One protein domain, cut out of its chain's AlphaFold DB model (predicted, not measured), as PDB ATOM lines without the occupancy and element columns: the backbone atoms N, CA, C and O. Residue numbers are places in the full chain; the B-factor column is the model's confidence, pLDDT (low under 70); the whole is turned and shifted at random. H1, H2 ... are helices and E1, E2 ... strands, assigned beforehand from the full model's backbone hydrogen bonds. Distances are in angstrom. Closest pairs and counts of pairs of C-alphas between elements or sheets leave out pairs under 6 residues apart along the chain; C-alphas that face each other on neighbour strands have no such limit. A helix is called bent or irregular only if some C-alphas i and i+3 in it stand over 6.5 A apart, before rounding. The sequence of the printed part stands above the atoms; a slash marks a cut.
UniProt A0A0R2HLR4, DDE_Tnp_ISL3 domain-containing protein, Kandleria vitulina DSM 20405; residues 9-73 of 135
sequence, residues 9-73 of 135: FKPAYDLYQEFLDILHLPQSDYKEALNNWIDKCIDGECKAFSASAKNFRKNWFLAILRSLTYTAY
ATOM      1  N   PHE A   9     -25.116  -3.418  -5.453       79.69
ATOM      2  CA  PHE A   9     -24.020  -4.335  -5.125       79.69
ATOM      3  C   PHE A   9     -23.460  -4.118  -3.716       79.69
ATOM      4  O   PHE A   9     -23.185  -5.076  -2.995       79.69
ATOM      5  N   LYS A  10     -23.291  -2.858  -3.305       84.19
ATOM      6  CA  LYS A  10     -22.747  -2.529  -1.983       84.19
ATOM      7  C   LYS A  10     -23.715  -2.920  -0.851       84.19
ATOM      8  O   LYS A  10     -23.280  -3.673   0.019       84.19
ATOM      9  N   PRO A  11     -25.011  -2.548  -0.890       85.38
ATOM     10  CA  PRO A  11     -25.995  -3.038   0.078       85.38
ATOM     11  C   PRO A  11     -26.081  -4.570   0.122       85.38
ATOM     12  O   PRO A  11     -26.149  -5.159   1.199       85.38
ATOM     13  N   ALA A  12     -26.023  -5.229  -1.040       86.19
ATOM     14  CA  ALA A  12     -26.017  -6.686  -1.126       86.19
ATOM     15  C   ALA A  12     -24.795  -7.317  -0.441       86.19
ATOM     16  O   ALA A  12     -24.925  -8.300   0.292       86.19
ATOM     17  N   TYR A  13     -23.606  -6.758  -0.678       88.25
ATOM     18  CA  TYR A  13     -22.366  -7.213  -0.059       88.25
ATOM     19  C   TYR A  13     -22.387  -7.018   1.458       88.25
ATOM     20  O   TYR A  13     -21.984  -7.918   2.189       88.25
ATOM     21  N   ASP A  14     -22.895  -5.881   1.933       89.25
ATOM     22  CA  ASP A  14     -22.962  -5.587   3.363       89.25
ATOM     23  C   ASP A  14     -23.934  -6.543   4.077       89.25
ATOM     24  O   ASP A  14     -23.568  -7.137   5.090       89.25
ATOM     25  N   LEU A  15     -25.111  -6.821   3.497       90.62
ATOM     26  CA  LEU A  15     -26.036  -7.846   4.012       90.62
ATOM     27  C   LEU A  15     -25.402  -9.242   4.049       90.62
ATOM     28  O   LEU A  15     -25.649 -10.013   4.979       90.62
ATOM     29  N   TYR A  16     -24.587  -9.582   3.050       90.38
ATOM     30  CA  TYR A  16     -23.849 -10.840   3.033       90.38
ATOM     31  C   TYR A  16     -22.804 -10.910   4.156       90.38
ATOM     32  O   TYR A  16     -22.738 -11.926   4.848       90.38
ATOM     33  N   GLN A  17     -22.023  -9.847   4.369       93.12
ATOM     34  CA  GLN A  17     -21.040  -9.795   5.455       93.12
ATOM     35  C   GLN A  17     -21.714  -9.864   6.830       93.12
ATOM     36  O   GLN A  17     -21.301 -10.676   7.653       93.12
ATOM     37  N   GLU A  18     -22.813  -9.133   7.045       91.88
ATOM     38  CA  GLU A  18     -23.589  -9.223   8.291       91.88
ATOM     39  C   GLU A  18     -24.054 -10.661   8.572       91.88
ATOM     40  O   GLU A  18     -23.988 -11.142   9.704       91.88
ATOM     41  N   PHE A  19     -24.495 -11.390   7.541       92.25
ATOM     42  CA  PHE A  19     -24.865 -12.792   7.709       92.25
ATOM     43  C   PHE A  19     -23.663 -13.672   8.070       92.25
ATOM     44  O   PHE A  19     -23.779 -14.541   8.934       92.25
ATOM     45  N   LEU A  20     -22.504 -13.459   7.436       91.00
ATOM     46  CA  LEU A  20     -21.283 -14.190   7.783       91.00
ATOM     47  C   LEU A  20     -20.859 -13.936   9.230       91.00
ATOM     48  O   LEU A  20     -20.439 -14.888   9.892       91.00
ATOM     49  N   ASP A  21     -21.008 -12.711   9.727       92.75
ATOM     50  CA  ASP A  21     -20.731 -12.373  11.121       92.75
ATOM     51  C   ASP A  21     -21.659 -13.142  12.067       92.75
ATOM     52  O   ASP A  21     -21.199 -13.721  13.054       92.75
ATOM     53  N   ILE A  22     -22.949 -13.257  11.729       91.38
ATOM     54  CA  ILE A  22     -23.891 -14.099  12.479       91.38
ATOM     55  C   ILE A  22     -23.443 -15.565  12.475       91.38
ATOM     56  O   ILE A  22     -23.585 -16.237  13.488       91.38
ATOM     57  N   LEU A  23     -22.896 -16.084  11.372       87.31
ATOM     58  CA  LEU A  23     -22.472 -17.487  11.282       87.31
ATOM     59  C   LEU A  23     -21.176 -17.793  12.048       87.31
ATOM     60  O   LEU A  23     -21.052 -18.877  12.619       87.31
ATOM     61  N   HIS A  24     -20.199 -16.887  12.012       84.62
ATOM     62  CA  HIS A  24     -18.836 -17.169  12.472       84.62
ATOM     63  C   HIS A  24     -18.522 -16.587  13.847       84.62
ATOM     64  O   HIS A  24     -17.652 -17.117  14.542       84.62
ATOM     65  N   LEU A  25     -19.214 -15.521  14.252       86.88
ATOM     66  CA  LEU A  25     -18.999 -14.890  15.546       86.88
ATOM     67  C   LEU A  25     -19.998 -15.433  16.581       86.88
ATOM     68  O   LEU A  25     -21.156 -15.708  16.246       86.88
ATOM     69  N   PRO A  26     -19.578 -15.610  17.849       83.38
ATOM     70  CA  PRO A  26     -20.490 -15.977  18.922       83.38
ATOM     71  C   PRO A  26     -21.574 -14.912  19.077       83.38
ATOM     72  O   PRO A  26     -21.268 -13.749  19.332       83.38
ATOM     73  N   GLN A  27     -22.834 -15.321  18.958       84.44
ATOM     74  CA  GLN A  27     -23.977 -14.450  19.215       84.44
ATOM     75  C   GLN A  27     -24.538 -14.735  20.608       84.44
ATOM     76  O   GLN A  27     -24.581 -15.890  21.039       84.44
ATOM     77  N   SER A  28     -24.982 -13.690  21.307       86.31
ATOM     78  CA  SER A  28     -25.720 -13.832  22.569       86.31
ATOM     79  C   SER A  28     -27.061 -14.534  22.341       86.31
ATOM     80  O   SER A  28     -27.393 -15.477  23.057       86.31
ATOM     81  N   ASP A  29     -27.788 -14.115  21.302       90.12
ATOM     82  CA  ASP A  29     -29.022 -14.739  20.832       90.12
ATOM     83  C   ASP A  29     -29.047 -14.818  19.294       90.12
ATOM     84  O   ASP A  29     -29.340 -13.857  18.581       90.12
ATOM     85  N   TYR A  30     -28.776 -16.016  18.768       90.75
ATOM     86  CA  TYR A  30     -28.838 -16.297  17.331       90.75
ATOM     87  C   TYR A  30     -30.242 -16.116  16.736       90.75
ATOM     88  O   TYR A  30     -30.366 -15.831  15.545       90.75
ATOM     89  N   LYS A  31     -31.309 -16.305  17.521       92.69
ATOM     90  CA  LYS A  31     -32.688 -16.161  17.041       92.69
ATOM     91  C   LYS A  31     -33.010 -14.696  16.787       92.69
ATOM     92  O   LYS A  31     -33.631 -14.389  15.769       92.69
ATOM     93  N   GLU A  32     -32.621 -13.821  17.705       94.00
ATOM     94  CA  GLU A  32     -32.806 -12.378  17.558       94.00
ATOM     95  C   GLU A  32     -31.951 -11.842  16.406       94.00
ATOM     96  O   GLU A  32     -32.490 -11.232  15.481       94.00
ATOM     97  N   ALA A  33     -30.658 -12.181  16.382       93.38
ATOM     98  CA  ALA A  33     -29.734 -11.752  15.333       93.38
ATOM     99  C   ALA A  33     -30.217 -12.145  13.923       93.38
ATOM    100  O   ALA A  33     -30.241 -11.313  13.016       93.38
ATOM    101  N   LEU A  34     -30.675 -13.393  13.741       93.44
ATOM    102  CA  LEU A  34     -31.222 -13.847  12.461       93.44
ATOM    103  C   LEU A  34     -32.521 -13.134  12.081       93.44
ATOM    104  O   LEU A  34     -32.712 -12.843  10.905       93.44
ATOM    105  N   ASN A  35     -33.432 -12.875  13.026       94.12
ATOM    106  CA  ASN A  35     -34.672 -12.163  12.701       94.12
ATOM    107  C   ASN A  35     -34.390 -10.727  12.269       94.12
ATOM    108  O   ASN A  35     -34.881 -10.333  11.217       94.12
ATOM    109  N   ASN A  36     -33.532 -10.013  13.002       93.81
ATOM    110  CA  ASN A  36     -33.135  -8.648  12.662       93.81
ATOM    111  C   ASN A  36     -32.496  -8.584  11.267       93.81
ATOM    112  O   ASN A  36     -32.824  -7.707  10.471       93.81
ATOM    113  N   TRP A  37     -31.622  -9.541  10.937       94.12
ATOM    114  CA  TRP A  37     -31.030  -9.632   9.602       94.12
ATOM    115  C   TRP A  37     -32.066  -9.947   8.510       94.12
ATOM    116  O   TRP A  37     -32.045  -9.343   7.440       94.12
ATOM    117  N   ILE A  38     -33.014 -10.854   8.770       92.88
ATOM    118  CA  ILE A  38     -34.096 -11.157   7.820       92.88
ATOM    119  C   ILE A  38     -34.982  -9.931   7.585       92.88
ATOM    120  O   ILE A  38     -35.353  -9.688   6.440       92.88
ATOM    121  N   ASP A  39     -35.320  -9.178   8.633       92.44
ATOM    122  CA  ASP A  39     -36.122  -7.956   8.513       92.44
ATOM    123  C   ASP A  39     -35.395  -6.920   7.653       92.44
ATOM    124  O   ASP A  39     -35.966  -6.442   6.676       92.44
ATOM    125  N   LYS A  40     -34.090  -6.702   7.877       90.69
ATOM    126  CA  LYS A  40     -33.262  -5.867   6.985       90.69
ATOM    127  C   LYS A  40     -33.282  -6.344   5.528       90.69
ATOM    128  O   LYS A  40     -33.345  -5.524   4.619       90.69
ATOM    129  N   CYS A  41     -33.243  -7.653   5.284       89.50
ATOM    130  CA  CYS A  41     -33.304  -8.210   3.928       89.50
ATOM    131  C   CYS A  41     -34.686  -8.077   3.263       89.50
ATOM    132  O   CYS A  41     -34.777  -8.138   2.036       89.50
ATOM    133  N   ILE A  42     -35.767  -7.981   4.043       87.75
ATOM    134  CA  ILE A  42     -37.140  -7.863   3.530       87.75
ATOM    135  C   ILE A  42     -37.524  -6.397   3.323       87.75
ATOM    136  O   ILE A  42     -38.131  -6.089   2.297       87.75
ATOM    137  N   ASP A  43     -37.165  -5.535   4.274       85.94
ATOM    138  CA  ASP A  43     -37.530  -4.115   4.307       85.94
ATOM    139  C   ASP A  43     -36.487  -3.219   3.621       85.94
ATOM    140  O   ASP A  43     -36.760  -2.058   3.320       85.94
ATOM    141  N   GLY A  44     -35.286  -3.748   3.373       79.25
ATOM    142  CA  GLY A  44     -34.188  -3.028   2.740       79.25
ATOM    143  C   GLY A  44     -34.366  -2.796   1.239       79.25
ATOM    144  O   GLY A  44     -35.202  -3.394   0.561       79.25
ATOM    145  N   GLU A  45     -33.503  -1.936   0.700       66.50
ATOM    146  CA  GLU A  45     -33.536  -1.515  -0.707       66.50
ATOM    147  C   GLU A  45     -33.133  -2.644  -1.675       66.50
ATOM    148  O   GLU A  45     -33.600  -2.692  -2.815       66.50
ATOM    149  N   CYS A  46     -32.341  -3.619  -1.204       73.50
ATOM    150  CA  CYS A  46     -31.849  -4.726  -2.019       73.50
ATOM    151  C   CYS A  46     -32.923  -5.806  -2.241       73.50
ATOM    152  O   CYS A  46     -33.025  -6.806  -1.522       73.50
ATOM    153  N   LYS A  47     -33.702  -5.650  -3.314       76.50
ATOM    154  CA  LYS A  47     -34.765  -6.603  -3.687       76.50
ATOM    155  C   LYS A  47     -34.253  -8.019  -3.961       76.50
ATOM    156  O   LYS A  47     -35.032  -8.965  -3.814       76.50
ATOM    157  N   ALA A  48     -32.971  -8.172  -4.308       79.00
ATOM    158  CA  ALA A  48     -32.345  -9.451  -4.644       79.00
ATOM    159  C   ALA A  48     -32.444 -10.489  -3.511       79.00
ATOM    160  O   ALA A  48     -32.647 -11.676  -3.778       79.00
ATOM    161  N   PHE A  49     -32.375 -10.059  -2.247       82.19
ATOM    162  CA  PHE A  49     -32.456 -10.970  -1.102       82.19
ATOM    163  C   PHE A  49     -33.872 -11.176  -0.568       82.19
ATOM    164  O   PHE A  49     -34.116 -12.184   0.094       82.19
ATOM    165  N   SER A  50     -34.828 -10.302  -0.893       85.19
ATOM    166  CA  SER A  50     -36.174 -10.311  -0.298       85.19
ATOM    167  C   SER A  50     -36.917 -11.650  -0.457       85.19
ATOM    168  O   SER A  50     -37.505 -12.164   0.498       85.19
ATOM    169  N   ALA A  51     -36.871 -12.260  -1.646       86.94
ATOM    170  CA  ALA A  51     -37.522 -13.542  -1.915       86.94
ATOM    171  C   ALA A  51     -36.857 -14.686  -1.133       86.94
ATOM    172  O   ALA A  51     -37.540 -15.503  -0.504       86.94
ATOM    173  N   SER A  52     -35.523 -14.703  -1.118       87.12
ATOM    174  CA  SER A  52     -34.716 -15.669  -0.372       87.12
ATOM    175  C   SER A  52     -34.933 -15.531   1.135       87.12
ATOM    176  O   SER A  52     -35.146 -16.535   1.807       87.12
ATOM    177  N   ALA A  53     -34.985 -14.306   1.661       90.44
ATOM    178  CA  ALA A  53     -35.223 -14.008   3.071       90.44
ATOM    179  C   ALA A  53     -36.628 -14.437   3.523       90.44
ATOM    180  O   ALA A  53     -36.787 -15.059   4.575       90.44
ATOM    181  N   LYS A  54     -37.654 -14.218   2.689       91.38
ATOM    182  CA  LYS A  54     -39.013 -14.728   2.942       91.38
ATOM    183  C   LYS A  54     -39.048 -16.257   2.993       91.38
ATOM    184  O   LYS A  54     -39.680 -16.828   3.884       91.38
ATOM    185  N   ASN A  55     -38.362 -16.936   2.068       91.50
ATOM    186  CA  ASN A  55     -38.269 -18.399   2.074       91.50
ATOM    187  C   ASN A  55     -37.493 -18.915   3.296       91.50
ATOM    188  O   ASN A  55     -37.948 -19.851   3.955       91.50
ATOM    189  N   PHE A  56     -36.377 -18.261   3.628       91.31
ATOM    190  CA  PHE A  56     -35.572 -18.533   4.814       91.31
ATOM    191  C   PHE A  56     -36.452 -18.485   6.062       91.31
ATOM    192  O   PHE A  56     -36.528 -19.469   6.795       91.31
ATOM    193  N   ARG A  57     -37.184 -17.382   6.264       93.38
ATOM    194  CA  ARG A  57     -38.075 -17.190   7.415       93.38
ATOM    195  C   ARG A  57     -39.165 -18.253   7.495       93.38
ATOM    196  O   ARG A  57     -39.401 -18.805   8.564       93.38
ATOM    197  N   LYS A  58     -39.825 -18.546   6.372       92.75
ATOM    198  CA  LYS A  58     -40.988 -19.439   6.342       92.75
ATOM    199  C   LYS A  58     -40.620 -20.915   6.500       92.75
ATOM    200  O   LYS A  58     -41.306 -21.632   7.221       92.75
ATOM    201  N   ASN A  59     -39.577 -21.371   5.810       93.00
ATOM    202  CA  ASN A  59     -39.320 -22.803   5.634       93.00
ATOM    203  C   ASN A  59     -38.061 -23.293   6.359       93.00
ATOM    204  O   ASN A  59     -38.011 -24.449   6.770       93.00
ATOM    205  N   TRP A  60     -37.047 -22.438   6.521       91.56
ATOM    206  CA  TRP A  60     -35.708 -22.873   6.940       91.56
ATOM    207  C   TRP A  60     -35.244 -22.305   8.278       91.56
ATOM    208  O   TRP A  60     -34.279 -22.818   8.844       91.56
ATOM    209  N   PHE A  61     -35.943 -21.309   8.826       92.75
ATOM    210  CA  PHE A  61     -35.517 -20.567  10.010       92.75
ATOM    211  C   PHE A  61     -35.151 -21.483  11.180       92.75
ATOM    212  O   PHE A  61     -34.055 -21.399  11.724       92.75
ATOM    213  N   LEU A  62     -36.039 -22.419  11.528       89.06
ATOM    214  CA  LEU A  62     -35.816 -23.321  12.656       89.06
ATOM    215  C   LEU A  62     -34.665 -24.306  12.404       89.06
ATOM    216  O   LEU A  62     -33.925 -24.627  13.331       89.06
ATOM    217  N   ALA A  63     -34.508 -24.789  11.170       86.75
ATOM    218  CA  ALA A  63     -33.426 -25.703  10.813       86.75
ATOM    219  C   ALA A  63     -32.063 -25.006  10.921       86.75
ATOM    220  O   ALA A  63     -31.131 -25.554  11.510       86.75
ATOM    221  N   ILE A  64     -31.976 -23.772  10.423       87.81
ATOM    222  CA  ILE A  64     -30.752 -22.972  10.458       87.81
ATOM    223  C   ILE A  64     -30.438 -22.550  11.894       87.81
ATOM    224  O   ILE A  64     -29.332 -22.803  12.364       87.81
ATOM    225  N   LEU A  65     -31.420 -22.040  12.643       89.31
ATOM    226  CA  LEU A  65     -31.244 -21.708  14.059       89.31
ATOM    227  C   LEU A  65     -30.723 -22.906  14.866       89.31
ATOM    228  O   LEU A  65     -29.802 -22.765  15.668       89.31
ATOM    229  N   ARG A  66     -31.269 -24.105  14.633       84.75
ATOM    230  CA  ARG A  66     -30.788 -25.338  15.273       84.75
ATOM    231  C   ARG A  66     -29.362 -25.687  14.859       84.75
ATOM    232  O   ARG A  66     -28.599 -26.112  15.712       84.75
ATOM    233  N   SER A  67     -28.980 -25.496  13.597       82.44
ATOM    234  CA  SER A  67     -27.597 -25.742  13.163       82.44
ATOM    235  C   SER A  67     -26.575 -24.819  13.840       82.44
ATOM    236  O   SER A  67     -25.453 -25.253  14.086       82.44
ATOM    237  N   LEU A  68     -26.978 -23.593  14.198       83.62
ATOM    238  CA  LEU A  68     -26.122 -22.603  14.865       83.62
ATOM    239  C   LEU A  68     -26.067 -22.787  16.383       83.62
ATOM    240  O   LEU A  68     -25.018 -22.630  16.999       83.62
ATOM    241  N   THR A  69     -27.195 -23.145  16.993       80.81
ATOM    242  CA  THR A  69     -27.308 -23.280  18.454       80.81
ATOM    243  C   THR A  69     -26.927 -24.669  18.954       80.81
ATOM    244  O   THR A  69     -26.428 -24.816  20.072       80.81
ATOM    245  N   TYR A  70     -27.148 -25.715  18.156       76.75
ATOM    246  CA  TYR A  70     -26.953 -27.075  18.626       76.75
ATOM    247  C   TYR A  70     -25.478 -27.456  18.640       76.75
ATOM    248  O   TYR A  70     -24.800 -27.507  17.612       76.75
ATOM    249  N   THR A  71     -25.004 -27.820  19.827       75.25
ATOM    250  CA  THR A  71     -23.699 -28.445  20.007       75.25
ATOM    251  C   THR A  71     -23.873 -29.876  20.483       75.25
ATOM    252  O   THR A  71     -24.424 -30.142  21.548       75.25
ATOM    253  N   ALA A  72     -23.400 -30.806  19.662       72.56
ATOM    254  CA  ALA A  72     -23.301 -32.211  19.994       72.56
ATOM    255  C   ALA A  72     -21.963 -32.477  20.686       72.56
ATOM    256  O   ALA A  72     -20.914 -31.962  20.290       72.56
ATOM    257  N   TYR A  73     -21.994 -33.346  21.688       80.81
ATOM    258  CA  TYR A  73     -20.796 -33.890  22.305       80.81
ATOM    259  C   TYR A  73     -20.745 -35.380  22.004       80.81
ATOM    260  O   TYR A  73     -21.718 -36.092  22.240       80.81
TER     261      TYR A  73
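This is residues 9 to 73 of the 135 residues of the protein "DDE_Tnp_ISL3 domain-containing protein" of Kandleria vitulina DSM 20405 (UniProt A0A0R2HLR4). The longest helix, H3, is bent into an L, and both its arms pack on H2, while H1 lies side by side with H2 and runs opposite ways to it. Beyond the end of arm H3b the short strand E1 trails off, away from H1, H2 and arm H3a. The printed part has 65 residues, with three named helices and one named strand in the order H1, H2, H3, E1; E1 pairs with no named strand, and the class is mostly helix. The whole is compact, with a radius of gyration of the C-alphas of 12.1 A, and elongated in outline, with spans of 41 by 23 by 15 A.

Start with H3, residues 47 to 69, assigned as one helix by its hydrogen bonds but bent: C-alphas 59 and 62 are 7.9 A apart. Find C-alpha 47 at (-34.765, -6.603, -3.687); from there arm H3a, residues 47 to 59, runs 19.2 A. H3a is itself irregular, with C-alphas 48 and 51 7.1 A apart. Arm H3b, residues 62 to 69, runs 10.3 A. Look back to H2, residues 30 to 43, 19.8 A long, and to H1, residues 9 to 24, 22.4 A long, which begins at C-alpha 9 at (-24.020, -4.335, -5.125). E1, residues 71 to 73, ends at C-alpha 73 at (-20.796, -33.890, 22.305).

The arms H3a and H3b are about perpendicular, at 90 degrees. With its residues 38 to 43 alone H2 touches H3a, opposite ways at a steep tilt of 42 degrees, and the two form a helical hairpin; their closest C-alphas are those of Ile 42 and Ser 50, 4.6 A apart. With residues 30 to 31 alone H2 touches H3b, opposite ways at a steep tilt of 49 degrees; the closest C-alphas, of Lys 31 and Leu 65, are 6.5 A apart. H1 and H2 form another helical hairpin: H1 touches H2 with residues 15 to 22 alone, at a shallow tilt of 11 degrees, and the closest C-alphas, of Ile 22 and Ala 33, are 6.9 A apart. H1 is close to H3a but not clearly touching, with the closest C-alphas, of Ala 12 and Phe 49, 7.7 A apart. Check the backbone O i to N i+4 pairs: each is within hydrogen-bond range in H1, H2 and H3b, and 7 of 9 are in H3a. E1 and H3b meet only through their link.

The two C-alphas farthest apart, those of Glu 45 and Tyr 73, are 41.7 A apart. The printed part has no cut, and its three links are tight. The mean pLDDT of the printed part is 87.2, and residue 45 alone is under 70.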